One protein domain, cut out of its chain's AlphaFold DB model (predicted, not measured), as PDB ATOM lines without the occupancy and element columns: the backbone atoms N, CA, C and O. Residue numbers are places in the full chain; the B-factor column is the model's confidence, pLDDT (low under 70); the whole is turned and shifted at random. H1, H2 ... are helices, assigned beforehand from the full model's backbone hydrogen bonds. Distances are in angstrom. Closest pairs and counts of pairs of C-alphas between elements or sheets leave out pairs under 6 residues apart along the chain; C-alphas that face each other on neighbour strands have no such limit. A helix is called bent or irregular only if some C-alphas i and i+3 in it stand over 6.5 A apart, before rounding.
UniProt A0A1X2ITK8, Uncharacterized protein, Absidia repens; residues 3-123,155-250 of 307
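AT A GLANCE: This is residues 3 to 123 and 155 to 250 of the 307 residues of an uncharacterized protein of Absidia repens (UniProt A0A1X2ITK8). Eight helices form an elongated up-and-down bundle, each running against the one before it, with H6 in the middle and H2, H3, H4, H7 and H8 packed round it. H1 packs on H2 and H3, while H9 packs on H7 and H8; the little H5 lies near H8. The printed part has 217 residues with nine named helices, H1 to H9, and no named strand: the class is all helix. It is compact, with a radius of gyration of the C-alphas of 18.8 A, and spans 70 by 39 by 31 A.

IN THESE COORDINATES: H2, the longest helix by residues, takes residues 23 to 51, 41.1 A from C-alpha 23 at (174.490, 206.710, 85.748) to C-alpha 51. It has a kink of 25 degrees near residue 45, and is neither bent nor irregular, but only just: C-alphas 45 and 48 are 6.3 A apart. H1 is residues 3 to 15, from C-alpha 3 at (163.122, 224.352, 111.068). H3 is residues 56 to 76, 30.4 A. H4, residues 78 to 105, 41.4 A, is irregular, with C-alphas 79 and 82 7.9 A apart. H5 is residues 114 to 117, H6 155 to 177, 33.2 A, and H7 183 to 196. H8, residues 202 to 220, 25.6 A, is only just irregular: C-alphas 217 and 220 are 6.52 A apart. H9, residues 230 to 250, 31.2 A, ends at C-alpha 250 at (150.648, 185.186, 144.452).

HOW THE PARTS SIT: H2, with residues 38 to 50 alone, touches H3 at a shallow tilt of 7 degrees, opposite ways, a hairpin; the closest C-alphas, Ala 45 and Ala 63, are 5.5 A apart. H6, the hub, touches five helices, among them H2 at a steep tilt of 53 degrees; the closest C-alphas, Val 46 and Ala 167, are 4.9 A apart. H6 touches H8 at 23 degrees, a shallow tilt, the same way, closest at C-alphas Gly 173 and Trp 219, 5.1 A. H4, with residues 89 to 100 alone, touches H7, closest at C-alphas Gly 100 and Leu 196, 5.9 A. H8 and H9 form a hairpin, closest at C-alphas Lys 209 and Ile 239, 5.5 A. H1, with residues 8 to 12 alone, touches H3, closest at C-alphas His 8 and Leu 69, 6.3 A. H5 is close to but not clearly touching H8; the closest C-alphas, Glu 114 and Val 203, are 6.8 A apart. H1 and H9 are apart. Every O i to N i+4 pair is within hydrogen-bond range in H1, H3, H6, H7 and H8; H2 has 22 of 25, H4 22 of 24 and H9 14 of 17, and H5 is too short for such a pair.

THE WHOLE: The two C-alphas farthest apart, Lys 21 and Gln 250, are 70.8 A apart. Residues 124 to 154 are not printed, with 22.0 A from C-alpha 123 to C-alpha 155. Of the links that are printed whole, none is long. The mean pLDDT of the printed part is 80.9; 48 residues are under 70, among them 18 to 27, 107 to 123 and 243 to 250.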
ATOM      1  N   LYS A   3     161.810 225.013 110.825       80.19
ATOM      2  CA  LYS A   3     163.122 224.352 111.068       80.19
ATOM      3  C   LYS A   3     163.183 222.893 110.580       80.19
ATOM      4  O   LYS A   3     164.238 222.419 110.183       80.19
ATOM      5  N   GLU A   4     162.057 222.195 110.645       81.31
ATOM      6  CA  GLU A   4     161.879 220.818 110.176       81.31
ATOM      7  C   GLU A   4     161.860 220.781 108.641       81.31
ATOM      8  O   GLU A   4     162.600 220.009 108.047       81.31
ATOM      9  N   GLU A   5     161.127 221.701 107.999       82.06
ATOM     10  CA  GLU A   5     161.132 221.872 106.536       82.06
ATOM     11  C   GLU A   5     162.540 222.159 105.994       82.06
ATOM     12  O   GLU A   5     162.980 221.510 105.048       82.06
ATOM     13  N   GLN A   6     163.289 223.056 106.645       85.19
ATOM     14  CA  GLN A   6     164.688 223.336 106.301       85.19
ATOM     15  C   GLN A   6     165.598 222.107 106.457       85.19
ATOM     16  O   GLN A   6     166.541 221.940 105.683       85.19
ATOM     17  N   LEU A   7     165.348 221.246 107.449       83.50
ATOM     18  CA  LEU A   7     166.097 219.999 107.615       83.50
ATOM     19  C   LEU A   7     165.765 219.006 106.491       83.50
ATOM     20  O   LEU A   7     166.687 218.440 105.908       83.50
ATOM     21  N   HIS A   8     164.484 218.857 106.131       84.69
ATOM     22  CA  HIS A   8     164.056 218.036 104.991       84.69
ATOM     23  C   HIS A   8     164.733 218.466 103.686       84.69
ATOM     24  O   HIS A   8     165.340 217.631 103.018       84.69
ATOM     25  N   GLU A   9     164.687 219.756 103.340       83.50
ATOM     26  CA  GLU A   9     165.318 220.267 102.114       83.50
ATOM     27  C   GLU A   9     166.835 220.053 102.110       83.50
ATOM     28  O   GLU A   9     167.405 219.691 101.081       83.50
ATOM     29  N   ARG A  10     167.500 220.226 103.260       83.81
ATOM     30  CA  ARG A  10     168.943 219.975 103.387       83.81
ATOM     31  C   ARG A  10     169.303 218.501 103.217       83.81
ATOM     32  O   ARG A  10     170.325 218.228 102.595       83.81
ATOM     33  N   ILE A  11     168.489 217.577 103.731       80.88
ATOM     34  CA  ILE A  11     168.685 216.131 103.542       80.88
ATOM     35  C   ILE A  11     168.502 215.769 102.066       80.88
ATOM     36  O   ILE A  11     169.417 215.209 101.467       80.88
ATOM     37  N   ILE A  12     167.375 216.156 101.457       82.50
ATOM     38  CA  ILE A  12     167.077 215.866 100.044       82.50
ATOM     39  C   ILE A  12     168.179 216.437  99.145       82.50
ATOM     40  O   ILE A  12     168.780 215.705  98.364       82.50
ATOM     41  N   ARG A  13     168.537 217.717  99.321       82.44
ATOM     42  CA  ARG A  13     169.618 218.359  98.561       82.44
ATOM     43  C   ARG A  13     170.981 217.711  98.806       82.44
ATOM     44  O   ARG A  13     171.775 217.652  97.876       82.44
ATOM     45  N   GLY A  14     171.267 217.244 100.022       77.25
ATOM     46  CA  GLY A  14     172.502 216.527 100.346       77.25
ATOM     47  C   GLY A  14     172.611 215.201  99.593       77.25
ATOM     48  O   GLY A  14     173.630 214.936  98.960       77.25
ATOM     49  N   ILE A  15     171.534 214.414  99.581       76.00
ATOM     50  CA  ILE A  15     171.467 213.143  98.848       76.00
ATOM     51  C   ILE A  15     171.579 213.395  97.340       76.00
ATOM     52  O   ILE A  15     172.431 212.786  96.696       76.00
ATOM     53  N   SER A  16     170.831 214.363  96.801       74.06
ATOM     54  CA  SER A  16     170.841 214.740  95.377       74.06
ATOM     55  C   SER A  16     172.073 215.542  94.915       74.06
ATOM     56  O   SER A  16     172.175 215.869  93.735       74.06
ATOM     57  N   SER A  17     172.999 215.921  95.804       71.25
ATOM     58  CA  SER A  17     174.135 216.792  95.457       71.25
ATOM     59  C   SER A  17     175.176 216.051  94.607       71.25
ATOM     60  O   SER A  17     175.947 215.242  95.133       71.25
ATOM     61  N   TYR A  18     175.225 216.351  93.306       61.94
ATOM     62  CA  TYR A  18     176.001 215.583  92.327       61.94
ATOM     63  C   TYR A  18     177.442 216.041  92.082       61.94
ATOM     64  O   TYR A  18     177.751 217.232  92.111       61.94
ATOM     65  N   LYS A  19     178.319 215.071  91.760       55.06
ATOM     66  CA  LYS A  19     179.650 215.339  91.177       55.06
ATOM     67  C   LYS A  19     180.248 214.244  90.269       55.06
ATOM     68  O   LYS A  19     181.379 214.416  89.820       55.06
ATOM     69  N   HIS A  20     179.531 213.155  89.964       49.47
ATOM     70  CA  HIS A  20     180.032 212.067  89.105       49.47
ATOM     71  C   HIS A  20     179.207 211.871  87.825       49.47
ATOM     72  O   HIS A  20     178.031 212.200  87.775       49.47
ATOM     73  N   LYS A  21     179.873 211.391  86.765       48.34
ATOM     74  CA  LYS A  21     179.447 211.497  85.353       48.34
ATOM     75  C   LYS A  21     178.836 210.200  84.778       48.34
ATOM     76  O   LYS A  21     178.727 210.073  83.564       48.34
ATOM     77  N   TYR A  22     178.507 209.216  85.619       53.44
ATOM     78  CA  TYR A  22     178.133 207.864  85.182       53.44
ATOM     79  C   TYR A  22     176.916 207.324  85.948       53.44
ATOM     80  O   TYR A  22     176.999 207.082  87.150       53.44
ATOM     81  N   VAL A  23     175.828 207.057  85.219       54.78
ATOM     82  CA  VAL A  23     174.490 206.710  85.748       54.78
ATOM     83  C   VAL A  23     174.485 205.480  86.678       54.78
ATOM     84  O   VAL A  23     173.814 205.470  87.704       54.78
ATOM     85  N   LEU A  24     175.292 204.452  86.389       57.75
ATOM     86  CA  LEU A  24     175.371 203.252  87.244       57.75
ATOM     87  C   LEU A  24     176.097 203.493  88.577       57.75
ATOM     88  O   LEU A  24     175.781 202.850  89.577       57.75
ATOM     89  N   ILE A  25     177.063 204.416  88.604       60.88
ATOM     90  CA  ILE A  25     177.702 204.861  89.853       60.88
ATOM     91  C   ILE A  25     176.702 205.713  90.646       60.88
ATOM     92  O   ILE A  25     176.681 205.664  91.874       60.88
ATOM     93  N   GLU A  26     175.831 206.433  89.941       63.59
ATOM     94  CA  GLU A  26     174.829 207.322  90.513       63.59
ATOM     95  C   GLU A  26     173.731 206.589  91.297       63.59
ATOM     96  O   GLU A  26     173.496 206.918  92.461       63.59
ATOM     97  N   ASP A  27     173.157 205.516  90.743       69.12
ATOM     98  CA  ASP A  27     172.194 204.667  91.463       69.12
ATOM     99  C   ASP A  27     172.791 204.005  92.718       69.12
ATOM    100  O   ASP A  27     172.078 203.692  93.676       69.12
ATOM    101  N   ILE A  28     174.094 203.712  92.718       75.50
ATOM    102  CA  ILE A  28     174.791 203.125  93.873       75.50
ATOM    103  C   ILE A  28     175.038 204.196  94.944       75.50
ATOM    104  O   ILE A  28     174.763 203.952  96.121       75.50
ATOM    105  N   ASP A  29     175.496 205.386  94.549       81.00
ATOM    106  CA  ASP A  29     175.744 206.511  95.456       81.00
ATOM    107  C   ASP A  29     174.441 206.979  96.133       81.00
ATOM    108  O   ASP A  29     174.382 207.072  97.359       81.00
ATOM    109  N   ILE A  30     173.345 207.145  95.379       83.75
ATOM    110  CA  ILE A  30     172.032 207.525  95.934       83.75
ATOM    111  C   ILE A  30     171.552 206.508  96.981       83.75
ATOM    112  O   ILE A  30     171.195 206.908  98.091       83.75
ATOM    113  N   ARG A  31     171.606 205.197  96.693       87.31
ATOM    114  CA  ARG A  31     171.228 204.156  97.672       87.31
ATOM    115  C   ARG A  31     172.105 204.184  98.919       87.31
ATOM    116  O   ARG A  31     171.586 204.086 100.028       87.31
ATOM    117  N   ASN A  32     173.415 204.372  98.773       88.62
ATOM    118  CA  ASN A  32     174.326 204.456  99.916       88.62
ATOM    119  C   ASN A  32     174.070 205.706 100.777       88.62
ATOM    120  O   ASN A  32     174.082 205.618 102.005       88.62
ATOM    121  N   ARG A  33     173.758 206.851 100.158       88.00
ATOM    122  CA  ARG A  33     173.366 208.083 100.866       88.00
ATOM    123  C   ARG A  33     172.011 207.953 101.563       88.00
ATOM    124  O   ARG A  33     171.858 208.458 102.674       88.00
ATOM    125  N   ILE A  34     171.048 207.252 100.955       90.62
ATOM    126  CA  ILE A  34     169.775 206.895 101.599       90.62
ATOM    127  C   ILE A  34     170.049 206.030 102.833       90.62
ATOM    128  O   ILE A  34     169.624 206.407 103.922       90.62
ATOM    129  N   ARG A  35     170.832 204.948 102.709       93.56
ATOM    130  CA  ARG A  35     171.197 204.071 103.839       93.56
ATOM    131  C   ARG A  35     171.855 204.833 104.986       93.56
ATOM    132  O   ARG A  35     171.397 204.729 106.118       93.56
ATOM    133  N   ALA A  36     172.859 205.662 104.687       91.75
ATOM    134  CA  ALA A  36     173.523 206.507 105.680       91.75
ATOM    135  C   ALA A  36     172.561 207.513 106.345       91.75
ATOM    136  O   ALA A  36     172.676 207.799 107.533       91.75
ATOM    137  N   THR A  37     171.576 208.029 105.604       91.81
ATOM    138  CA  THR A  37     170.541 208.910 106.166       91.81
ATOM    139  C   THR A  37     169.603 208.146 107.104       91.81
ATOM    140  O   THR A  37     169.275 208.652 108.176       91.81
ATOM    141  N   VAL A  38     169.199 206.922 106.741       94.81
ATOM    142  CA  VAL A  38     168.376 206.048 107.597       94.81
ATOM    143  C   VAL A  38     169.138 205.639 108.862       94.81
ATOM    144  O   VAL A  38     168.549 205.676 109.939       94.81
ATOM    145  N   ASP A  39     170.431 205.318 108.760       94.00
ATOM    146  CA  ASP A  39     171.314 205.030 109.903       94.00
ATOM    147  C   ASP A  39     171.391 206.217 110.876       94.00
ATOM    148  O   ASP A  39     171.052 206.082 112.048       94.00
ATOM    149  N   VAL A  40     171.711 207.422 110.387       92.94
ATOM    150  CA  VAL A  40     171.761 208.636 111.224       92.94
ATOM    151  C   VAL A  40     170.411 208.914 111.902       92.94
ATOM    152  O   VAL A  40     170.371 209.243 113.090       92.94
ATOM    153  N   ILE A  41     169.296 208.757 111.182       93.12
ATOM    154  CA  ILE A  41     167.947 208.936 111.738       93.12
ATOM    155  C   ILE A  41     167.652 207.888 112.821       93.12
ATOM    156  O   ILE A  41     167.190 208.252 113.906       93.12
ATOM    157  N   PHE A  42     167.955 206.613 112.565       95.25
ATOM    158  CA  PHE A  42     167.809 205.525 113.531       95.25
ATOM    159  C   PHE A  42     168.664 205.779 114.779       95.25
ATOM    160  O   PHE A  42     168.157 205.738 115.900       95.25
ATOM    161  N   HIS A  43     169.935 206.143 114.597       93.50
ATOM    162  CA  HIS A  43     170.867 206.425 115.681       93.50
ATOM    163  C   HIS A  43     170.370 207.558 116.591       93.50
ATOM    164  O   HIS A  43     170.385 207.434 117.821       93.50
ATOM    165  N   HIS A  44     169.881 208.655 116.004       90.19
ATOM    166  CA  HIS A  44     169.323 209.764 116.772       90.19
ATOM    167  C   HIS A  44     168.010 209.402 117.481       90.19
ATOM    168  O   HIS A  44     167.808 209.802 118.632       90.19
ATOM    169  N   ALA A  45     167.131 208.649 116.820       92.31
ATOM    170  CA  ALA A  45     165.850 208.238 117.383       92.31
ATOM    171  C   ALA A  45     165.994 207.218 118.524       92.31
ATOM    172  O   ALA A  45     165.257 207.323 119.500       92.31
ATOM    173  N   VAL A  46     166.941 206.279 118.428       91.81
ATOM    174  CA  VAL A  46     167.124 205.187 119.397       91.81
ATOM    175  C   VAL A  46     168.123 205.559 120.491       91.81
ATOM    176  O   VAL A  46     167.754 205.615 121.662       91.81
ATOM    177  N   PHE A  47     169.374 205.869 120.139       89.88
ATOM    178  CA  PHE A  47     170.444 206.060 121.126       89.88
ATOM    179  C   PHE A  47     170.483 207.482 121.693       89.88
ATOM    180  O   PHE A  47     170.529 207.669 122.908       89.88
ATOM    181  N   VAL A  48     170.427 208.511 120.838       86.75
ATOM    182  CA  VAL A  48     170.517 209.904 121.317       86.75
ATOM    183  C   VAL A  48     169.261 210.293 122.104       86.75
ATOM    184  O   VAL A  48     169.371 210.885 123.177       86.75
ATOM    185  N   SER A  49     168.069 209.900 121.639       82.56
ATOM    186  CA  SER A  49     166.803 210.091 122.367       82.56
ATOM    187  C   SER A  49     166.829 209.468 123.769       82.56
ATOM    188  O   SER A  49     166.443 210.117 124.750       82.56
ATOM    189  N   ALA A  50     167.338 208.235 123.897       77.31
ATOM    190  CA  ALA A  50     167.467 207.540 125.174       77.31
ATOM    191  C   ALA A  50     168.359 208.303 126.165       77.31
ATOM    192  O   ALA A  50     167.952 208.476 127.315       77.31
ATOM    193  N   LEU A  51     169.492 208.845 125.698       77.50
ATOM    194  CA  LEU A  51     170.430 209.650 126.493       77.50
ATOM    195  C   LEU A  51     169.870 211.014 126.938       77.50
ATOM    196  O   LEU A  51     170.367 211.588 127.906       77.50
ATOM    197  N   THR A  52     168.837 211.555 126.281       72.12
ATOM    198  CA  THR A  52     168.200 212.790 126.766       72.12
ATOM    199  C   THR A  52     167.324 212.526 127.996       72.12
ATOM    200  O   THR A  52     166.443 211.661 127.985       72.12
ATOM    201  N   HIS A  53     167.479 213.344 129.045       62.41
ATOM    202  CA  HIS A  53     166.607 213.363 130.236       62.41
ATOM    203  C   HIS A  53     165.219 213.990 129.973       62.41
ATOM    204  O   HIS A  53     164.589 214.568 130.860       62.41
ATOM    205  N   SER A  54     164.742 213.912 128.733       65.38
ATOM    206  CA  SER A  54     163.471 214.473 128.293       65.38
ATOM    207  C   SER A  54     162.297 213.559 128.662       65.38
ATOM    208  O   SER A  54     162.422 212.335 128.656       65.38
ATOM    209  N   SER A  55     161.130 214.154 128.940       72.62
ATOM    210  CA  SER A  55     159.871 213.423 129.175       72.62
ATOM    211  C   SER A  55     159.537 212.466 128.018       72.62
ATOM    212  O   SER A  55     159.824 212.786 126.864       72.62
ATOM    213  N   GLY A  56     158.875 211.337 128.301       70.81
ATOM    214  CA  GLY A  56     158.478 210.340 127.291       70.81
ATOM    215  C   GLY A  56     157.726 210.942 126.096       70.81
ATOM    216  O   GLY A  56     158.037 210.626 124.952       70.81
ATOM    217  N   ASN A  57     156.856 211.931 126.328       77.19
ATOM    218  CA  ASN A  57     156.157 212.651 125.253       77.19
ATOM    219  C   ASN A  57     157.112 213.368 124.279       77.19
ATOM    220  O   ASN A  57     156.815 213.494 123.092       77.19
ATOM    221  N   HIS A  58     158.271 213.834 124.755       81.44
ATOM    222  CA  HIS A  58     159.299 214.426 123.901       81.44
ATOM    223  C   HIS A  58     160.047 213.356 123.095       81.44
ATOM    224  O   HIS A  58     160.318 213.584 121.920       81.44
ATOM    225  N   LYS A  59     160.320 212.183 123.684       82.62
ATOM    226  CA  LYS A  59     160.948 211.046 122.983       82.62
ATOM    227  C   LYS A  59     160.044 210.523 121.855       82.62
ATOM    228  O   LYS A  59     160.500 210.433 120.718       82.62
ATOM    229  N   ARG A  60     158.741 210.367 122.118       86.44
ATOM    230  CA  ARG A  60     157.706 210.067 121.103       86.44
ATOM    231  C   ARG A  60     157.614 211.128 120.008       86.44
ATOM    232  O   ARG A  60     157.560 210.799 118.827       86.44
ATOM    233  N   SER A  61     157.625 212.409 120.381       87.25
ATOM    234  CA  SER A  61     157.601 213.522 119.418       87.25
ATOM    235  C   SER A  61     158.856 213.560 118.536       87.25
ATOM    236  O   SER A  61     158.763 213.819 117.334       87.25
ATOM    237  N   LEU A  62     160.024 213.232 119.100       88.56
ATOM    238  CA  LEU A  62     161.274 213.081 118.360       88.56
ATOM    239  C   LEU A  62     161.206 211.889 117.397       88.56
ATOM    240  O   LEU A  62     161.500 212.072 116.221       88.56
ATOM    241  N   ALA A  63     160.746 210.717 117.844       90.06
ATOM    242  CA  ALA A  63     160.533 209.550 116.987       90.06
ATOM    243  C   ALA A  63     159.569 209.859 115.821       90.06
ATOM    244  O   ALA A  63     159.902 209.632 114.658       90.06
ATOM    245  N   ALA A  64     158.424 210.491 116.097       91.56
ATOM    246  CA  ALA A  64     157.475 210.923 115.069       91.56
ATOM    247  C   ALA A  64     158.044 211.990 114.114       91.56
ATOM    248  O   ALA A  64     157.669 212.039 112.943       91.56
ATOM    249  N   MET A  65     158.943 212.866 114.572       92.06
ATOM    250  CA  MET A  65     159.653 213.812 113.702       92.06
ATOM    251  C   MET A  65     160.680 213.096 112.814       92.06
ATOM    252  O   MET A  65     160.683 213.317 111.607       92.06
ATOM    253  N   MET A  66     161.470 212.189 113.387       92.81
ATOM    254  CA  MET A  66     162.454 211.364 112.681       92.81
ATOM    255  C   MET A  66     161.806 210.502 111.590       92.81
ATOM    256  O   MET A  66     162.283 210.472 110.460       92.81
ATOM    257  N   VAL A  67     160.648 209.899 111.863       94.12
ATOM    258  CA  VAL A  67     159.882 209.161 110.847       94.12
ATOM    259  C   VAL A  67     159.314 210.079 109.765       94.12
ATOM    260  O   VAL A  67     159.367 209.725 108.592       94.12
ATOM    261  N   ARG A  68     158.847 211.290 110.098       93.00
ATOM    262  CA  ARG A  68     158.424 212.266 109.076       93.00
ATOM    263  C   ARG A  68     159.580 212.727 108.178       93.00
ATOM    264  O   ARG A  68     159.322 213.138 107.046       93.00
ATOM    265  N   LEU A  69     160.842 212.660 108.627       91.44
ATOM    266  CA  LEU A  69     162.009 212.803 107.739       91.44
ATOM    267  C   LEU A  69     162.061 211.650 106.723       91.44
ATOM    268  O   LEU A  69     162.183 211.915 105.529       91.44
ATOM    269  N   LEU A  70     161.884 210.402 107.176       93.06
ATOM    270  CA  LEU A  70     161.861 209.212 106.313       93.06
ATOM    271  C   LEU A  70     160.695 209.223 105.315       93.06
ATOM    272  O   LEU A  70     160.917 208.952 104.144       93.06
ATOM    273  N   THR A  71     159.481 209.614 105.716       92.56
ATOM    274  CA  THR A  71     158.334 209.726 104.790       92.56
ATOM    275  C   THR A  71     158.548 210.789 103.713       92.56
ATOM    276  O   THR A  71     158.125 210.615 102.573       92.56
ATOM    277  N   ARG A  72     159.233 211.892 104.036       89.06
ATOM    278  CA  ARG A  72     159.600 212.885 103.017       89.06
ATOM    279  C   ARG A  72     160.726 212.400 102.111       89.06
ATOM    280  O   ARG A  72     160.671 212.672 100.915       89.06
ATOM    281  N   LEU A  73     161.686 211.648 102.648       88.50
ATOM    282  CA  LEU A  73     162.717 210.983 101.853       88.50
ATOM    283  C   LEU A  73     162.096 209.980 100.864       88.50
ATOM    284  O   LEU A  73     162.408 210.024  99.680       88.50
ATOM    285  N   ASP A  74     161.151 209.166 101.331       89.50
ATOM    286  CA  ASP A  74     160.372 208.212 100.533       89.50
ATOM    287  C   ASP A  74     159.629 208.898  99.377       89.50
ATOM    288  O   ASP A  74     159.773 208.515  98.216       89.50
ATOM    289  N   SER A  75     158.942 210.011  99.666       88.94
ATOM    290  CA  SER A  75     158.253 210.806  98.640       88.94
ATOM    291  C   SER A  75     159.185 211.490  97.629       88.94
ATOM    292  O   SER A  75     158.765 211.763  96.507       88.94
ATOM    293  N   ALA A  76     160.437 211.774  98.008       85.56
ATOM    294  CA  ALA A  76     161.432 212.397  97.133       85.56
ATOM    295  C   ALA A  76     162.179 211.373  96.257       85.56
ATOM    296  O   ALA A  76     162.672 211.723  95.187       85.56
ATOM    297  N   PHE A  77     162.246 210.115  96.699       87.31
ATOM    298  CA  PHE A  77     163.011 209.035  96.076       87.31
ATOM    299  C   PHE A  77     162.133 207.789  95.889       87.31
ATOM    300  O   PHE A  77     162.472 206.699  96.346       87.31
ATOM    301  N   THR A  78     161.004 207.938  95.191       85.56
ATOM    302  CA  THR A  78     159.969 206.893  95.049       85.56
ATOM    303  C   THR A  78     160.486 205.573  94.462       85.56
ATOM    304  O   THR A  78     160.038 204.504  94.876       85.56
ATOM    305  N   SER A  79     161.484 205.618  93.569       87.00
ATOM    306  CA  SER A  79     162.181 204.435  93.029       87.00
ATOM    307  C   SER A  79     162.973 203.638  94.078       87.00
ATOM    308  O   SER A  79     163.324 202.484  93.840       87.00
ATOM    309  N   TYR A  80     163.247 204.237  95.239       85.50
ATOM    310  CA  TYR A  80     164.051 203.680  96.330       85.50
ATOM    311  C   TYR A  80     163.259 203.545  97.644       85.50
ATOM    312  O   TYR A  80     163.859 203.314  98.691       85.50
ATOM    313  N   CYS A  81     161.924 203.622  97.611       83.94
ATOM    314  CA  CYS A  81     161.061 203.457  98.792       83.94
ATOM    315  C   CYS A  81     161.371 202.175  99.593       83.94
ATOM    316  O   CYS A  81     161.546 202.190 100.812       83.94
ATOM    317  N   ARG A  82     161.575 201.062  98.874       89.75
ATOM    318  CA  ARG A  82     161.989 199.770  99.443       89.75
ATOM    319  C   ARG A  82     163.333 199.834 100.172       89.75
ATOM    320  O   ARG A  82     163.497 199.150 101.172       89.75
ATOM    321  N   GLU A  83     164.275 200.650  99.700       93.06
ATOM    322  CA  GLU A  83     165.587 200.818 100.334       93.06
ATOM    323  C   GLU A  83     165.437 201.414 101.739       93.06
ATOM    324  O   GLU A  83     166.048 200.924 102.684       93.06
ATOM    325  N   ILE A  84     164.569 202.420 101.895       93.25
ATOM    326  CA  ILE A  84     164.280 203.061 103.185       93.25
ATOM    327  C   ILE A  84     163.624 202.059 104.141       93.25
ATOM    328  O   ILE A  84     164.076 201.912 105.279       93.25
ATOM    329  N   THR A  85     162.589 201.351 103.676       94.44
ATOM    330  CA  THR A  85     161.859 200.351 104.471       94.44
ATOM    331  C   THR A  85     162.766 199.212 104.934       94.44
ATOM    332  O   THR A  85     162.808 198.931 106.132       94.44
ATOM    333  N   TYR A  86     163.506 198.571 104.021       95.06
ATOM    334  CA  TYR A  86     164.358 197.434 104.372       95.06
ATOM    335  C   TYR A  86     165.555 197.855 105.227       95.06
ATOM    336  O   TYR A  86     165.810 197.208 106.235       95.06
ATOM    337  N   THR A  87     166.207 198.986 104.930       96.19
ATOM    338  CA  THR A  87     167.306 199.490 105.774       96.19
ATOM    339  C   THR A  87     166.832 199.777 107.202       96.19
ATOM    340  O   THR A  87     167.515 199.429 108.162       96.19
ATOM    341  N   LEU A  88     165.646 200.377 107.376       96.81
ATOM    342  CA  LEU A  88     165.095 200.621 108.710       96.81
ATOM    343  C   LEU A  88     164.764 199.309 109.440       96.81
ATOM    344  O   LEU A  88     165.057 199.185 110.628       96.81
ATOM    345  N   ALA A  89     164.169 198.337 108.744       96.25
ATOM    346  CA  ALA A  89     163.846 197.032 109.315       96.25
ATOM    347  C   ALA A  89     165.106 196.246 109.725       96.25
ATOM    348  O   ALA A  89     165.143 195.690 110.823       96.25
ATOM    349  N   ASP A  90     166.153 196.260 108.897       96.31
ATOM    350  CA  ASP A  90     167.437 195.623 109.196       96.31
ATOM    351  C   ASP A  90     168.143 196.297 110.381       96.31
ATOM    352  O   ASP A  90     168.650 195.597 111.258       96.31
ATOM    353  N   HIS A  91     168.104 197.632 110.493       96.56
ATOM    354  CA  HIS A  91     168.615 198.333 111.678       96.56
ATOM    355  C   HIS A  91     167.845 197.966 112.955       96.56
ATOM    356  O   HIS A  91     168.476 197.722 113.984       96.56
ATOM    357  N   ILE A  92     166.509 197.863 112.906       96.56
ATOM    358  CA  ILE A  92     165.699 197.401 114.049       96.56
ATOM    359  C   ILE A  92     166.086 195.966 114.433       96.56
ATOM    360  O   ILE A  92     166.341 195.694 115.607       96.56
ATOM    361  N   LYS A  93     166.184 195.056 113.456       95.69
ATOM    362  CA  LYS A  93     166.561 193.653 113.676       95.69
ATOM    363  C   LYS A  93     167.954 193.527 114.303       95.69
ATOM    364  O   LYS A  93     168.087 192.896 115.350       95.69
ATOM    365  N   ALA A  94     168.961 194.164 113.706       95.06
ATOM    366  CA  ALA A  94     170.340 194.147 114.194       95.06
ATOM    367  C   ALA A  94     170.465 194.788 115.589       95.06
ATOM    368  O   ALA A  94     171.217 194.306 116.435       95.06
ATOM    369  N   PHE A  95     169.691 195.841 115.867       95.56
ATOM    370  CA  PHE A  95     169.612 196.453 117.191       95.56
ATOM    371  C   PHE A  95     169.000 195.516 118.242       95.56
ATOM    372  O   PHE A  95     169.532 195.431 119.351       95.56
ATOM    373  N   LEU A  96     167.909 194.808 117.928       93.50
ATOM    374  CA  LEU A  96     167.301 193.843 118.850       93.50
ATOM    375  C   LEU A  96     168.234 192.653 119.112       93.50
ATOM    376  O   LEU A  96     168.413 192.249 120.256       93.50
ATOM    377  N   GLU A  97     168.907 192.145 118.082       91.94
ATOM    378  CA  GLU A  97     169.938 191.113 118.224       91.94
ATOM    379  C   GLU A  97     171.102 191.575 119.122       91.94
ATOM    380  O   GLU A  97     171.426 190.919 120.115       91.94
ATOM    381  N   PHE A  98     171.667 192.757 118.853       89.88
ATOM    382  CA  PHE A  98     172.729 193.350 119.671       89.88
ATOM    383  C   PHE A  98     172.298 193.607 121.119       89.88
ATOM    384  O   PHE A  98     173.041 193.304 122.056       89.88
ATOM    385  N   THR A  99     171.101 194.160 121.334       88.06
ATOM    386  CA  THR A  99     170.595 194.402 122.691       88.06
ATOM    387  C   THR A  99     170.292 193.111 123.434       88.06
ATOM    388  O   THR A  99     170.568 193.061 124.628       88.06
ATOM    389  N   GLY A 100     169.874 192.041 122.753       84.31
ATOM    390  CA  GLY A 100     169.793 190.705 123.343       84.31
ATOM    391  C   GLY A 100     171.131 190.227 123.908       84.31
ATOM    392  O   GLY A 100     171.217 189.886 125.089       84.31
ATOM    393  N   TYR A 101     172.210 190.310 123.121       82.44
ATOM    394  CA  TYR A 101     173.557 190.006 123.620       82.44
ATOM    395  C   TYR A 101     173.989 190.923 124.778       82.44
ATOM    396  O   TYR A 101     174.666 190.469 125.706       82.44
ATOM    397  N   ARG A 102     173.579 192.201 124.781       82.38
ATOM    398  CA  ARG A 102     173.822 193.100 125.923       82.38
ATOM    399  C   ARG A 102     173.048 192.692 127.173       82.38
ATOM    400  O   ARG A 102     173.653 192.692 128.234       82.38
ATOM    401  N   LEU A 103     171.772 192.326 127.073       81.62
ATOM    402  CA  LEU A 103     170.972 191.890 128.223       81.62
ATOM    403  C   LEU A 103     171.562 190.619 128.854       81.62
ATOM    404  O   LEU A 103     171.789 190.592 130.062       81.62
ATOM    405  N   LEU A 104     171.928 189.627 128.032       78.25
ATOM    406  CA  LEU A 104     172.578 188.390 128.486       78.25
ATOM    407  C   LEU A 104     173.938 188.649 129.160       78.25
ATOM    408  O   LEU A 104     174.235 188.077 130.206       78.25
ATOM    409  N   SER A 105     174.766 189.539 128.600       74.25
ATOM    410  CA  SER A 105     176.073 189.896 129.186       74.25
ATOM    411  C   SER A 105     175.987 190.860 130.377       74.25
ATOM    412  O   SER A 105     176.936 190.961 131.152       74.25
ATOM    413  N   GLN A 106     174.856 191.546 130.566       72.06
ATOM    414  CA  GLN A 106     174.586 192.430 131.706       72.06
ATOM    415  C   GLN A 106     174.003 191.687 132.921       72.06
ATOM    416  O   GLN A 106     173.606 192.353 133.879       72.06
ATOM    417  N   HIS A 107     173.972 190.345 132.905       58.50
ATOM    418  CA  HIS A 107     173.402 189.488 133.952       58.50
ATOM    419  C   HIS A 107     173.775 189.963 135.372       58.50
ATOM    420  O   HIS A 107     174.921 189.807 135.807       58.50
ATOM    421  N   PRO A 108     172.824 190.532 136.138       52.12
ATOM    422  CA  PRO A 108     173.121 191.024 137.472       52.12
ATOM    423  C   PRO A 108     173.288 189.840 138.424       52.12
ATOM    424  O   PRO A 108     172.324 189.111 138.695       52.12
ATOM    425  N   THR A 109     174.499 189.686 138.961       49.00
ATOM    426  CA  THR A 109     174.825 188.793 140.088       49.00
ATOM    427  C   THR A 109     174.255 189.288 141.423       49.00
ATOM    428  O   THR A 109     174.309 188.569 142.415       49.00
ATOM    429  N   ALA A 110     173.680 190.493 141.448       44.91
ATOM    430  CA  ALA A 110     172.950 191.061 142.574       44.91
ATOM    431  C   ALA A 110     171.448 191.201 142.246       44.91
ATOM    432  O   ALA A 110     171.101 191.473 141.090       44.91
ATOM    433  N   PRO A 111     170.544 191.056 143.234       48.34
ATOM    434  CA  PRO A 111     169.125 191.331 143.040       48.34
ATOM    435  C   PRO A 111     168.914 192.827 142.774       48.34
ATOM    436  O   PRO A 111     169.277 193.674 143.590       48.34
ATOM    437  N   LEU A 112     168.324 193.155 141.624       53.72
ATOM    438  CA  LEU A 112     167.931 194.526 141.304       53.72
ATOM    439  C   LEU A 112     166.669 194.892 142.085       53.72
ATOM    440  O   LEU A 112     165.703 194.130 142.097       53.72
ATOM    441  N   HIS A 113     166.670 196.057 142.730       52.38
ATOM    442  CA  HIS A 113     165.538 196.479 143.543       52.38
ATOM    443  C   HIS A 113     164.452 197.088 142.647       52.38
ATOM    444  O   HIS A 113     164.706 198.009 141.877       52.38
ATOM    445  N   GLU A 114     163.216 196.612 142.795       52.00
ATOM    446  CA  GLU A 114     162.036 197.016 142.007       52.00
ATOM    447  C   GLU A 114     161.822 198.545 141.896       52.00
ATOM    448  O   GLU A 114     161.281 199.039 140.909       52.00
ATOM    449  N   ARG A 115     162.324 199.319 142.871       52.28
ATOM    450  CA  ARG A 115     162.262 200.790 142.892       52.28
ATOM    451  C   ARG A 115     163.021 201.472 141.752       52.28
ATOM    452  O   ARG A 115     162.585 202.540 141.327       52.28
ATOM    453  N   ASP A 116     164.089 200.869 141.233       51.12
ATOM    454  CA  ASP A 116     164.897 201.462 140.155       51.12
ATOM    455  C   ASP A 116     164.148 201.475 138.806       51.12
ATOM    456  O   ASP A 116     164.473 202.255 137.910       51.12
ATOM    457  N   PHE A 117     163.100 200.652 138.675       53.62
ATOM    458  CA  PHE A 117     162.308 200.489 137.452       53.62
ATOM    459  C   PHE A 117     161.015 201.315 137.435       53.62
ATOM    460  O   PHE A 117     160.408 201.473 136.380       53.62
ATOM    461  N   LEU A 118     160.625 201.942 138.553       48.25
ATOM    462  CA  LEU A 118     159.409 202.774 138.656       48.25
ATOM    463  C   LEU A 118     159.451 204.071 137.817       48.25
ATOM    464  O   LEU A 118     158.483 204.830 137.783       48.25
ATOM    465  N   VAL A 119     160.568 204.341 137.137       53.41
ATOM    466  CA  VAL A 119     160.760 205.474 136.213       53.41
ATOM    467  C   VAL A 119     160.604 205.034 134.741       53.41
ATOM    468  O   VAL A 119     160.652 205.866 133.833       53.41
ATOM    469  N   PHE A 120     160.385 203.740 134.482       43.97
ATOM    470  CA  PHE A 120     160.510 203.123 133.163       43.97
ATOM    471  C   PHE A 120     159.162 202.696 132.545       43.97
ATOM    472  O   PHE A 120     158.422 201.930 133.152       43.97
ATOM    473  N   PRO A 121     158.862 203.186 131.328       47.22
ATOM    474  CA  PRO A 121     158.052 204.389 131.182       47.22
ATOM    475  C   PRO A 121     156.708 204.275 131.923       47.22
ATOM    476  O   PRO A 121     155.760 203.643 131.466       47.22
ATOM    477  N   ALA A 122     156.580 204.980 133.047       37.62
ATOM    478  CA  ALA A 122     155.279 205.169 133.679       37.62
ATOM    479  C   ALA A 122     154.416 206.120 132.828       37.62
ATOM    480  O   ALA A 122     154.473 207.347 132.991       37.62
ATOM    481  N   THR A 123     153.601 205.567 131.924       39.09
ATOM    482  CA  THR A 123     152.547 206.299 131.216       39.09
ATOM    483  C   THR A 123     151.545 206.819 132.237       39.09
ATOM    484  O   THR A 123     150.637 206.129 132.684       39.09
ATOM    485  N   SER A 155     173.891 198.375 136.699       64.44
ATOM    486  CA  SER A 155     172.478 198.793 136.724       64.44
ATOM    487  C   SER A 155     172.205 199.989 135.805       64.44
ATOM    488  O   SER A 155     171.204 200.004 135.093       64.44
ATOM    489  N   SER A 156     173.129 200.958 135.750       75.81
ATOM    490  CA  SER A 156     173.049 202.098 134.822       75.81
ATOM    491  C   SER A 156     173.119 201.656 133.353       75.81
ATOM    492  O   SER A 156     172.371 202.148 132.506       75.81
ATOM    493  N   ALA A 157     173.970 200.672 133.047       81.50
ATOM    494  CA  ALA A 157     174.109 200.145 131.695       81.50
ATOM    495  C   ALA A 157     172.884 199.328 131.244       81.50
ATOM    496  O   ALA A 157     172.515 199.416 130.073       81.50
ATOM    497  N   LEU A 158     172.245 198.572 132.147       83.31
ATOM    498  CA  LEU A 158     170.988 197.864 131.875       83.31
ATOM    499  C   LEU A 158     169.831 198.846 131.642       83.31
ATOM    500  O   LEU A 158     169.123 198.732 130.643       83.31
ATOM    501  N   LEU A 159     169.671 199.843 132.517       84.19
ATOM    502  CA  LEU A 159     168.624 200.861 132.387       84.19
ATOM    503  C   LEU A 159     168.738 201.625 131.055       84.19
ATOM    504  O   LEU A 159     167.729 201.888 130.399       84.19
ATOM    505  N   LEU A 160     169.965 201.921 130.609       86.62
ATOM    506  CA  LEU A 160     170.212 202.508 129.290       86.62
ATOM    507  C   LEU A 160     169.863 201.545 128.141       86.62
ATOM    508  O   LEU A 160     169.233 201.979 127.179       86.62
ATOM    509  N   THR A 161     170.227 200.256 128.229       89.19
ATOM    510  CA  THR A 161     169.823 199.234 127.239       89.19
ATOM    511  C   THR A 161     168.303 199.216 127.077       89.19
ATOM    512  O   THR A 161     167.808 199.318 125.956       89.19
ATOM    513  N   LEU A 162     167.563 199.184 128.187       89.44
ATOM    514  CA  LEU A 162     166.103 199.214 128.166       89.44
ATOM    515  C   LEU A 162     165.580 200.532 127.574       89.44
ATOM    516  O   LEU A 162     164.712 200.494 126.705       89.44
ATOM    517  N   HIS A 163     166.129 201.698 127.947       89.00
ATOM    518  CA  HIS A 163     165.691 202.985 127.381       89.00
ATOM    519  C   HIS A 163     165.890 203.061 125.862       89.00
ATOM    520  O   HIS A 163     165.049 203.651 125.182       89.00
ATOM    521  N   ASN A 164     166.946 202.443 125.326       91.75
ATOM    522  CA  ASN A 164     167.124 202.304 123.880       91.75
ATOM    523  C   ASN A 164     166.023 201.416 123.270       91.75
ATOM    524  O   ASN A 164     165.484 201.760 122.223       91.75
ATOM    525  N   ILE A 165     165.645 200.304 123.918       93.19
ATOM    526  CA  ILE A 165     164.555 199.423 123.451       93.19
ATOM    527  C   ILE A 165     163.219 200.186 123.422       93.19
ATOM    528  O   ILE A 165     162.521 200.147 122.411       93.19
ATOM    529  N   ALA A 166     162.905 200.967 124.462       91.81
ATOM    530  CA  ALA A 166     161.717 201.830 124.479       91.81
ATOM    531  C   ALA A 166     161.729 202.881 123.352       91.81
ATOM    532  O   ALA A 166     160.729 203.069 122.663       91.81
ATOM    533  N   ALA A 167     162.873 203.526 123.110       92.38
ATOM    534  CA  ALA A 167     163.023 204.485 122.016       92.38
ATOM    535  C   ALA A 167     162.907 203.824 120.625       92.38
ATOM    536  O   ALA A 167     162.364 204.422 119.696       92.38
ATOM    537  N   CYS A 168     163.357 202.572 120.487       95.12
ATOM    538  CA  CYS A 168     163.155 201.757 119.290       95.12
ATOM    539  C   CYS A 168     161.669 201.415 119.076       95.12
ATOM    540  O   CYS A 168     161.179 201.506 117.953       95.12
ATOM    541  N   PHE A 169     160.922 201.122 120.147       94.38
ATOM    542  CA  PHE A 169     159.470 200.902 120.087       94.38
ATOM    543  C   PHE A 169     158.708 202.157 119.641       94.38
ATOM    544  O   PHE A 169     157.835 202.059 118.779       94.38
ATOM    545  N   ASP A 170     159.080 203.338 120.143       93.81
ATOM    546  CA  ASP A 170     158.514 204.610 119.679       93.81
ATOM    547  C   ASP A 170     158.838 204.891 118.199       93.81
ATOM    548  O   ASP A 170     157.968 205.334 117.444       93.81
ATOM    549  N   LEU A 171     160.067 204.602 117.752       95.31
ATOM    550  CA  LEU A 171     160.464 204.728 116.344       95.31
ATOM    551  C   LEU A 171     159.673 203.771 115.439       95.31
ATOM    552  O   LEU A 171     159.154 204.188 114.404       95.31
ATOM    553  N   MET A 172     159.563 202.505 115.837       95.06
ATOM    554  CA  MET A 172     158.842 201.454 115.120       95.06
ATOM    555  C   MET A 172     157.340 201.756 115.030       95.06
ATOM    556  O   MET A 172     156.763 201.697 113.942       95.06
ATOM    557  N   GLY A 173     156.718 202.139 116.149       93.62
ATOM    558  CA  GLY A 173     155.310 202.527 116.214       93.62
ATOM    559  C   GLY A 173     155.005 203.735 115.328       93.62
ATOM    560  O   GLY A 173     154.067 203.701 114.525       93.62
ATOM    561  N   ALA A 174     155.854 204.767 115.370       94.19
ATOM    562  CA  ALA A 174     155.759 205.894 114.449       94.19
ATOM    563  C   ALA A 174     155.907 205.445 112.981       94.19
ATOM    564  O   ALA A 174     155.076 205.801 112.142       94.19
ATOM    565  N   ALA A 175     156.916 204.632 112.653       94.38
ATOM    566  CA  ALA A 175     157.182 204.173 111.288       94.38
ATOM    567  C   ALA A 175     156.029 203.334 110.705       94.38
ATOM    568  O   ALA A 175     155.740 203.425 109.510       94.38
ATOM    569  N   PHE A 176     155.309 202.591 111.547       93.25
ATOM    570  CA  PHE A 176     154.096 201.863 111.180       93.25
ATOM    571  C   PHE A 176     152.879 202.768 110.921       93.25
ATOM    572  O   PHE A 176     152.117 202.543 109.969       93.25
ATOM    573  N   VAL A 177     152.685 203.807 111.745       91.75
ATOM    574  CA  VAL A 177     151.621 204.812 111.552       91.75
ATOM    575  C   VAL A 177     151.828 205.566 110.235       91.75
ATOM    576  O   VAL A 177     150.891 205.700 109.449       91.75
ATOM    577  N   TRP A 178     153.069 205.968 109.946       91.50
ATOM    578  CA  TRP A 178     153.458 206.659 108.709       91.50
ATOM    579  C   TRP A 178     153.700 205.728 107.504       91.50
ATOM    580  O   TRP A 178     154.154 206.194 106.462       91.50
ATOM    581  N   LYS A 179     153.350 204.436 107.615       92.00
ATOM    582  CA  LYS A 179     153.412 203.419 106.544       92.00
ATOM    583  C   LYS A 179     154.808 203.139 105.953       92.00
ATOM    584  O   LYS A 179     154.887 202.547 104.883       92.00
ATOM    585  N   ILE A 180     155.889 203.495 106.651       93.25
ATOM    586  CA  ILE A 180     157.255 203.076 106.289       93.25
ATOM    587  C   ILE A 180     157.452 201.587 106.596       93.25
ATOM    588  O   ILE A 180     158.051 200.869 105.799       93.25
ATOM    589  N   LEU A 181     156.920 201.119 107.732       94.38
ATOM    590  CA  LEU A 181     156.922 199.706 108.119       94.38
ATOM    591  C   LEU A 181     155.536 199.074 107.928       94.38
ATOM    592  O   LEU A 181     154.507 199.658 108.285       94.38
ATOM    593  N   GLY A 182     155.526 197.859 107.380       91.44
ATOM    594  CA  GLY A 182     154.352 196.979 107.334       91.44
ATOM    595  C   GLY A 182     154.141 196.207 108.640       91.44
ATOM    596  O   GLY A 182     155.038 196.158 109.478       91.44
ATOM    597  N   GLU A 183     152.972 195.578 108.788       91.00
ATOM    598  CA  GLU A 183     152.565 194.838 109.998       91.00
ATOM    599  C   GLU A 183     153.571 193.744 110.381       91.00
ATOM    600  O   GLU A 183     154.065 193.752 111.503       91.00
ATOM    601  N   THR A 184     154.001 192.930 109.413       91.81
ATOM    602  CA  THR A 184     154.999 191.861 109.600       91.81
ATOM    603  C   THR A 184     156.336 192.347 110.174       91.81
ATOM    604  O   THR A 184     156.933 191.673 111.006       91.81
ATOM    605  N   HIS A 185     156.818 193.530 109.778       93.75
ATOM    606  CA  HIS A 185     158.077 194.084 110.298       93.75
ATOM    607  C   HIS A 185     157.965 194.432 111.788       93.75
ATOM    608  O   HIS A 185     158.912 194.237 112.545       93.75
ATOM    609  N   VAL A 186     156.803 194.953 112.198       93.62
ATOM    610  CA  VAL A 186     156.511 195.274 113.600       93.62
ATOM    611  C   VAL A 186     156.285 193.991 114.391       93.62
ATOM    612  O   VAL A 186     156.830 193.851 115.477       93.62
ATOM    613  N   GLU A 187     155.546 193.035 113.834       93.19
ATOM    614  CA  GLU A 187     155.279 191.728 114.436       93.19
ATOM    615  C   GLU A 187     156.568 190.970 114.767       93.19
ATOM    616  O   GLU A 187     156.775 190.628 115.929       93.19
ATOM    617  N   PHE A 188     157.489 190.810 113.807       93.12
ATOM    618  CA  PHE A 188     158.778 190.153 114.058       93.12
ATOM    619  C   PHE A 188     159.613 190.873 115.128       93.12
ATOM    620  O   PHE A 188     160.251 190.223 115.956       93.12
ATOM    621  N   ALA A 189     159.609 192.207 115.143       93.50
ATOM    622  CA  ALA A 189     160.333 192.989 116.143       93.50
ATOM    623  C   ALA A 189     159.693 192.897 117.543       93.50
ATOM    624  O   ALA A 189     160.410 192.799 118.545       93.50
ATOM    625  N   VAL A 190     158.359 192.869 117.627       93.94
ATOM    626  CA  VAL A 190     157.613 192.637 118.871       93.94
ATOM    627  C   VAL A 190     157.859 191.221 119.377       93.94
ATOM    628  O   VAL A 190     158.291 191.082 120.516       93.94
ATOM    629  N   GLN A 191     157.678 190.189 118.544       93.44
ATOM    630  CA  GLN A 191     157.952 188.795 118.901       93.44
ATOM    631  C   GLN A 191     159.382 188.646 119.424       93.44
ATOM    632  O   GLN A 191     159.588 188.137 120.525       93.44
ATOM    633  N   ARG A 192     160.372 189.175 118.692       91.25
ATOM    634  CA  ARG A 192     161.771 189.098 119.115       91.25
ATOM    635  C   ARG A 192     162.009 189.821 120.438       91.25
ATOM    636  O   ARG A 192     162.756 189.326 121.272       91.25
ATOM    637  N   THR A 193     161.357 190.955 120.678       90.88
ATOM    638  CA  THR A 193     161.457 191.652 121.970       90.88
ATOM    639  C   THR A 193     160.771 190.874 123.096       90.88
ATOM    640  O   THR A 193     161.293 190.834 124.208       90.88
ATOM    641  N   CYS A 194     159.645 190.212 122.824       91.00
ATOM    642  CA  CYS A 194     158.980 189.329 123.779       91.00
ATOM    643  C   CYS A 194     159.887 188.157 124.171       91.00
ATOM    644  O   CYS A 194     160.011 187.890 125.362       91.00
ATOM    645  N   GLU A 195     160.568 187.520 123.212       89.06
ATOM    646  CA  GLU A 195     161.585 186.487 123.464       89.06
ATOM    647  C   GLU A 195     162.743 187.030 124.322       89.06
ATOM    648  O   GLU A 195     163.114 186.417 125.317       89.06
ATOM    649  N   LEU A 196     163.284 188.206 123.981       86.44
ATOM    650  CA  LEU A 196     164.417 188.828 124.685       86.44
ATOM    651  C   LEU A 196     164.099 189.302 126.111       86.44
ATOM    652  O   LEU A 196     165.013 189.432 126.925       86.44
ATOM    653  N   LEU A 197     162.832 189.598 126.405       85.94
ATOM    654  CA  LEU A 197     162.352 190.021 127.727       85.94
ATOM    655  C   LEU A 197     161.579 188.908 128.461       85.94
ATOM    656  O   LEU A 197     160.892 189.184 129.446       85.94
ATOM    657  N   THR A 198     161.678 187.664 127.987       77.44
ATOM    658  CA  THR A 198     161.199 186.477 128.706       77.44
ATOM    659  C   THR A 198     162.301 186.005 129.654       77.44
ATOM    660  O   THR A 198     163.321 185.489 129.211       77.44
ATOM    661  N   ASP A 199     162.103 186.206 130.957       66.44
ATOM    662  CA  ASP A 199     163.035 185.798 132.015       66.44
ATOM    663  C   ASP A 199     162.259 185.528 133.318       66.44
ATOM    664  O   ASP A 199     161.225 186.154 133.570       66.44
ATOM    665  N   ASP A 200     162.781 184.649 134.178       55.97
ATOM    666  CA  ASP A 200     162.201 184.295 135.487       55.97
ATOM    667  C   ASP A 200     162.157 185.495 136.459       55.97
ATOM    668  O   ASP A 200     161.495 185.481 137.502       55.97
ATOM    669  N   ARG A 201     162.871 186.575 136.125       61.12
ATOM    670  CA  ARG A 201     162.890 187.834 136.872       61.12
ATOM    671  C   ARG A 201     161.668 188.688 136.514       61.12
ATOM    672  O   ARG A 201     161.686 189.421 135.526       61.12
ATOM    673  N   HIS A 202     160.674 188.703 137.410       67.88
ATOM    674  CA  HIS A 202     159.438 189.518 137.365       67.88
ATOM    675  C   HIS A 202     159.607 190.949 136.796       67.88
ATOM    676  O   HIS A 202     158.741 191.452 136.082       67.88
ATOM    677  N   VAL A 203     160.747 191.596 137.066       74.56
ATOM    678  CA  VAL A 203     161.098 192.943 136.585       74.56
ATOM    679  C   VAL A 203     161.131 193.062 135.053       74.56
ATOM    680  O   VAL A 203     160.621 194.047 134.521       74.56
ATOM    681  N   LEU A 204     161.688 192.090 134.318       81.19
ATOM    682  CA  LEU A 204     161.713 192.157 132.848       81.19
ATOM    683  C   LEU A 204     160.317 191.924 132.252       81.19
ATOM    684  O   LEU A 204     159.954 192.601 131.290       81.19
ATOM    685  N   GLY A 205     159.491 191.093 132.895       81.75
ATOM    686  CA  GLY A 205     158.069 190.946 132.568       81.75
ATOM    687  C   GLY A 205     157.271 192.249 132.730       81.75
ATOM    688  O   GLY A 205     156.459 192.583 131.866       81.75
ATOM    689  N   LEU A 206     157.544 193.041 133.776       83.69
ATOM    690  CA  LEU A 206     156.956 194.380 133.942       83.69
ATOM    691  C   LEU A 206     157.370 195.335 132.812       83.69
ATOM    692  O   LEU A 206     156.522 196.045 132.268       83.69
ATOM    693  N   VAL A 207     158.651 195.333 132.424       87.25
ATOM    694  CA  VAL A 207     159.155 196.171 131.322       87.25
ATOM    695  C   VAL A 207     158.557 195.738 129.980       87.25
ATOM    696  O   VAL A 207     158.066 196.592 129.245       87.25
ATOM    697  N   LYS A 208     158.504 194.430 129.690       90.69
ATOM    698  CA  LYS A 208     157.813 193.857 128.521       90.69
ATOM    699  C   LYS A 208     156.365 194.342 128.455       90.69
ATOM    700  O   LYS A 208     155.960 194.927 127.454       90.69
ATOM    701  N   LYS A 209     155.603 194.176 129.542       89.75
ATOM    702  CA  LYS A 209     154.202 194.614 129.631       89.75
ATOM    703  C   LYS A 209     154.052 196.116 129.372       89.75
ATOM    704  O   LYS A 209     153.188 196.508 128.595       89.75
ATOM    705  N   SER A 210     154.906 196.945 129.976       90.31
ATOM    706  CA  SER A 210     154.892 198.402 129.780       90.31
ATOM    707  C   SER A 210     155.183 198.801 128.328       90.31
ATOM    708  O   SER A 210     154.441 199.605 127.770       90.31
ATOM    709  N   LEU A 211     156.184 198.189 127.682       91.81
ATOM    710  CA  LEU A 211     156.515 198.426 126.270       91.81
ATOM    711  C   LEU A 211     155.367 198.046 125.323       91.81
ATOM    712  O   LEU A 211     155.073 198.782 124.383       91.81
ATOM    713  N   LEU A 212     154.715 196.907 125.571       92.88
ATOM    714  CA  LEU A 212     153.597 196.426 124.755       92.88
ATOM    715  C   LEU A 212     152.346 197.303 124.911       92.88
ATOM    716  O   LEU A 212     151.707 197.623 123.909       92.88
ATOM    717  N   VAL A 213     152.022 197.730 126.137       91.19
ATOM    718  CA  VAL A 213     150.931 198.684 126.403       91.19
ATOM    719  C   VAL A 213     151.218 200.027 125.730       91.19
ATOM    720  O   VAL A 213     150.372 200.532 124.993       91.19
ATOM    721  N   ASP A 214     152.428 200.575 125.891       89.88
ATOM    722  CA  ASP A 214     152.804 201.837 125.250       89.88
ATOM    723  C   ASP A 214     152.735 201.742 123.712       89.88
ATOM    724  O   ASP A 214     152.269 202.685 123.068       89.88
ATOM    725  N   LEU A 215     153.132 200.610 123.116       91.44
ATOM    726  CA  LEU A 215     153.013 200.364 121.675       91.44
ATOM    727  C   LEU A 215     151.549 200.305 121.213       91.44
ATOM    728  O   LEU A 215     151.183 200.933 120.214       91.44
ATOM    729  N   LEU A 216     150.707 199.569 121.941       90.50
ATOM    730  CA  LEU A 216     149.292 199.401 121.622       90.50
ATOM    731  C   LEU A 216     148.539 200.740 121.694       90.50
ATOM    732  O   LEU A 216     147.897 201.147 120.719       90.50
ATOM    733  N   ASP A 217     148.658 201.440 122.820       88.56
ATOM    734  CA  ASP A 217     147.845 202.614 123.141       88.56
ATOM    735  C   ASP A 217     148.320 203.887 122.427       88.56
ATOM    736  O   ASP A 217     147.497 204.709 122.028       88.56
ATOM    737  N   ASN A 218     149.633 204.065 122.223       86.69
ATOM    738  CA  ASN A 218     150.162 205.294 121.615       86.69
ATOM    739  C   ASN A 218     150.367 205.197 120.095       86.69
ATOM    740  O   ASN A 218     150.476 206.240 119.447       86.69
ATOM    741  N   TRP A 219     150.428 203.990 119.517       89.81
ATOM    742  CA  TRP A 219     150.800 203.811 118.106       89.81
ATOM    743  C   TRP A 219     149.848 202.906 117.316       89.81
ATOM    744  O   TRP A 219     149.333 203.332 116.279       89.81
ATOM    745  N   LEU A 220     149.575 201.679 117.771       86.88
ATOM    746  CA  LEU A 220     148.793 200.720 116.972       86.88
ATOM    747  C   LEU A 220     147.305 201.095 116.885       86.88
ATOM    748  O   LEU A 220     146.719 201.069 115.801       86.88
ATOM    749  N   THR A 221     146.699 201.514 118.000       83.00
ATOM    750  CA  THR A 221     145.281 201.930 118.057       83.00
ATOM    751  C   THR A 221     144.985 203.237 117.311       83.00
ATOM    752  O   THR A 221     143.849 203.451 116.882       83.00
ATOM    753  N   VAL A 222     145.995 204.084 117.078       79.94
ATOM    754  CA  VAL A 222     145.871 205.350 116.324       79.94
ATOM    755  C   VAL A 222     145.443 205.104 114.869       79.94
ATOM    756  O   VAL A 222     144.752 205.925 114.256       79.94
ATOM    757  N   LYS A 223     145.817 203.954 114.299       69.56
ATOM    758  CA  LYS A 223     145.542 203.596 112.905       69.56
ATOM    759  C   LYS A 223     144.151 202.959 112.790       69.56
ATOM    760  O   LYS A 223     143.973 201.754 112.962       69.56
ATOM    761  N   ARG A 224     143.140 203.788 112.490       55.78
ATOM    762  CA  ARG A 224     141.742 203.355 112.280       55.78
ATOM    763  C   ARG A 224     141.673 202.145 111.334       55.78
ATOM    764  O   ARG A 224     142.212 202.195 110.234       55.78
ATOM    765  N   GLY A 225     140.998 201.083 111.779       59.44
ATOM    766  CA  GLY A 225     140.884 199.797 111.076       59.44
ATOM    767  C   GLY A 225     141.781 198.683 111.632       59.44
ATOM    768  O   GLY A 225     141.410 197.521 111.539       59.44
ATOM    769  N   LEU A 226     142.897 199.012 112.293       59.00
ATOM    770  CA  LEU A 226     143.850 198.020 112.822       59.00
ATOM    771  C   LEU A 226     143.576 197.559 114.259       59.00
ATOM    772  O   LEU A 226     144.228 196.639 114.735       59.00
ATOM    773  N   VAL A 227     142.571 198.121 114.936       58.88
ATOM    774  CA  VAL A 227     142.172 197.740 116.311       58.88
ATOM    775  C   VAL A 227     141.794 196.248 116.429       58.88
ATOM    776  O   VAL A 227     141.858 195.689 117.522       58.88
ATOM    777  N   ALA A 228     141.442 195.602 115.310       55.66
ATOM    778  CA  ALA A 228     141.137 194.173 115.204       55.66
ATOM    779  C   ALA A 228     142.170 193.359 114.386       55.66
ATOM    780  O   ALA A 228     141.924 192.183 114.124       55.66
ATOM    781  N   GLY A 229     143.291 193.965 113.971       75.56
ATOM    782  CA  GLY A 229     144.346 193.294 113.197       75.56
ATOM    783  C   GLY A 229     145.115 192.249 114.005       75.56
ATOM    784  O   GLY A 229     145.083 192.258 115.240       75.56
ATOM    785  N   GLU A 230     145.810 191.349 113.312       84.94
ATOM    786  CA  GLU A 230     146.487 190.199 113.923       84.94
ATOM    787  C   GLU A 230     147.601 190.648 114.874       84.94
ATOM    788  O   GLU A 230     147.631 190.194 116.019       84.94
ATOM    789  N   LEU A 231     148.390 191.663 114.497       87.81
ATOM    790  CA  LEU A 231     149.390 192.278 115.376       87.81
ATOM    791  C   LEU A 231     148.777 192.842 116.669       87.81
ATOM    792  O   LEU A 231     149.320 192.651 117.755       87.81
ATOM    793  N   CYS A 232     147.629 193.520 116.584       88.62
ATOM    794  CA  CYS A 232     146.945 194.057 117.767       88.62
ATOM    795  C   CYS A 232     146.400 192.948 118.673       88.62
ATOM    796  O   CYS A 232     146.398 193.105 119.894       88.62
ATOM    797  N   ARG A 233     145.943 191.829 118.098       89.56
ATOM    798  CA  ARG A 233     145.508 190.652 118.862       89.56
ATOM    799  C   ARG A 233     146.688 189.962 119.544       89.56
ATOM    800  O   ARG A 233     146.580 189.655 120.726       89.56
ATOM    801  N   PHE A 234     147.801 189.787 118.836       91.12
ATOM    802  CA  PHE A 234     149.040 189.226 119.373       91.12
ATOM    803  C   PHE A 234     149.584 190.066 120.538       91.12
ATOM    804  O   PHE A 234     149.773 189.546 121.635       91.12
ATOM    805  N   VAL A 235     149.721 191.385 120.353       91.31
ATOM    806  CA  VAL A 235     150.182 192.308 121.408       91.31
ATOM    807  C   VAL A 235     149.282 192.255 122.648       91.31
ATOM    808  O   VAL A 235     149.792 192.251 123.767       91.31
ATOM    809  N   ARG A 236     147.953 192.167 122.486       91.56
ATOM    810  CA  ARG A 236     147.020 192.011 123.619       91.56
ATOM    811  C   ARG A 236     147.197 190.679 124.345       91.56
ATOM    812  O   ARG A 236     147.292 190.686 125.568       91.56
ATOM    813  N   ALA A 237     147.303 189.572 123.610       91.06
ATOM    814  CA  ALA A 237     147.527 188.250 124.196       91.06
ATOM    815  C   ALA A 237     148.836 188.199 125.009       91.06
ATOM    816  O   ALA A 237     148.851 187.671 126.119       91.06
ATOM    817  N   GLU A 238     149.909 188.828 124.522       90.88
ATOM    818  CA  GLU A 238     151.176 188.945 125.257       90.88
ATOM    819  C   GLU A 238     151.050 189.804 126.536       90.88
ATOM    820  O   GLU A 238     151.602 189.447 127.578       90.88
ATOM    821  N   ILE A 239     150.283 190.903 126.504       89.56
ATOM    822  CA  ILE A 239     149.989 191.727 127.698       89.56
ATOM    823  C   ILE A 239     149.191 190.927 128.746       89.56
ATOM    824  O   ILE A 239     149.466 191.031 129.947       89.56
ATOM    825  N   GLU A 240     148.220 190.123 128.306       88.38
ATOM    826  CA  GLU A 240     147.389 189.253 129.153       88.38
ATOM    827  C   GLU A 240     148.192 188.080 129.749       88.38
ATOM    828  O   GLU A 240     148.052 187.771 130.939       88.38
ATOM    829  N   ALA A 241     149.105 187.486 128.973       86.25
ATOM    830  CA  ALA A 241     150.037 186.461 129.442       86.25
ATOM    831  C   ALA A 241     150.943 186.996 130.567       86.25
ATOM    832  O   ALA A 241     151.054 186.369 131.625       86.25
ATOM    833  N   CYS A 242     151.491 188.208 130.404       82.38
ATOM    834  CA  CYS A 242     152.243 188.896 131.458       82.38
ATOM    835  C   CYS A 242     151.403 189.202 132.713       82.38
ATOM    836  O   CYS A 242     151.968 189.368 133.790       82.38
ATOM    837  N   GLY A 243     150.072 189.309 132.614       69.00
ATOM    838  CA  GLY A 243     149.184 189.449 133.777       69.00
ATOM    839  C   GLY A 243     148.912 188.124 134.494       69.00
ATOM    840  O   GLY A 243     148.932 188.066 135.723       69.00
ATOM    841  N   SER A 244     148.708 187.050 133.731       64.75
ATOM    842  CA  SER A 244     148.379 185.716 134.258       64.75
ATOM    843  C   SER A 244     149.513 185.117 135.100       64.75
ATOM    844  O   SER A 244     149.261 184.535 136.157       64.75
ATOM    845  N   GLN A 245     150.768 185.336 134.691       60.88
ATOM    846  CA  GLN A 245     151.950 184.902 135.448       60.88
ATOM    847  C   GLN A 245     152.049 185.557 136.842       60.88
ATOM    848  O   GLN A 245     152.512 184.918 137.786       60.88
ATOM    849  N   GLN A 246     151.554 186.792 137.011       59.09
ATOM    850  CA  GLN A 246     151.569 187.489 138.307       59.09
ATOM    851  C   GLN A 246     150.573 186.879 139.310       59.09
ATOM    852  O   GLN A 246     150.857 186.818 140.506       59.09
ATOM    853  N   GLN A 247     149.416 186.399 138.839       54.91
ATOM    854  CA  GLN A 247     148.376 185.842 139.714       54.91
ATOM    855  C   GLN A 247     148.708 184.426 140.210       54.91
ATOM    856  O   GLN A 247     148.461 184.122 141.377       54.91
ATOM    857  N   GLN A 248     149.315 183.576 139.372       55.28
ATOM    858  CA  GLN A 248     149.655 182.202 139.773       55.28
ATOM    859  C   GLN A 248     150.740 182.139 140.863       55.28
ATOM    860  O   GLN A 248     150.658 181.285 141.744       55.28
ATOM    861  N   GLN A 249     151.714 183.060 140.875       50.59
ATOM    862  CA  GLN A 249     152.724 183.098 141.944       50.59
ATOM    863  C   GLN A 249     152.194 183.701 143.258       50.59
ATOM    864  O   GLN A 249     152.576 183.231 144.330       50.59
ATOM    865  N   GLN A 250     151.262 184.664 143.220       48.78
ATOM    866  CA  GLN A 250     150.648 185.186 144.452       48.78
ATOM    867  C   GLN A 250     149.793 184.143 145.191       48.78
ATOM    868  O   GLN A 250     149.710 184.200 146.417       48.78
TER     869      GLN A 250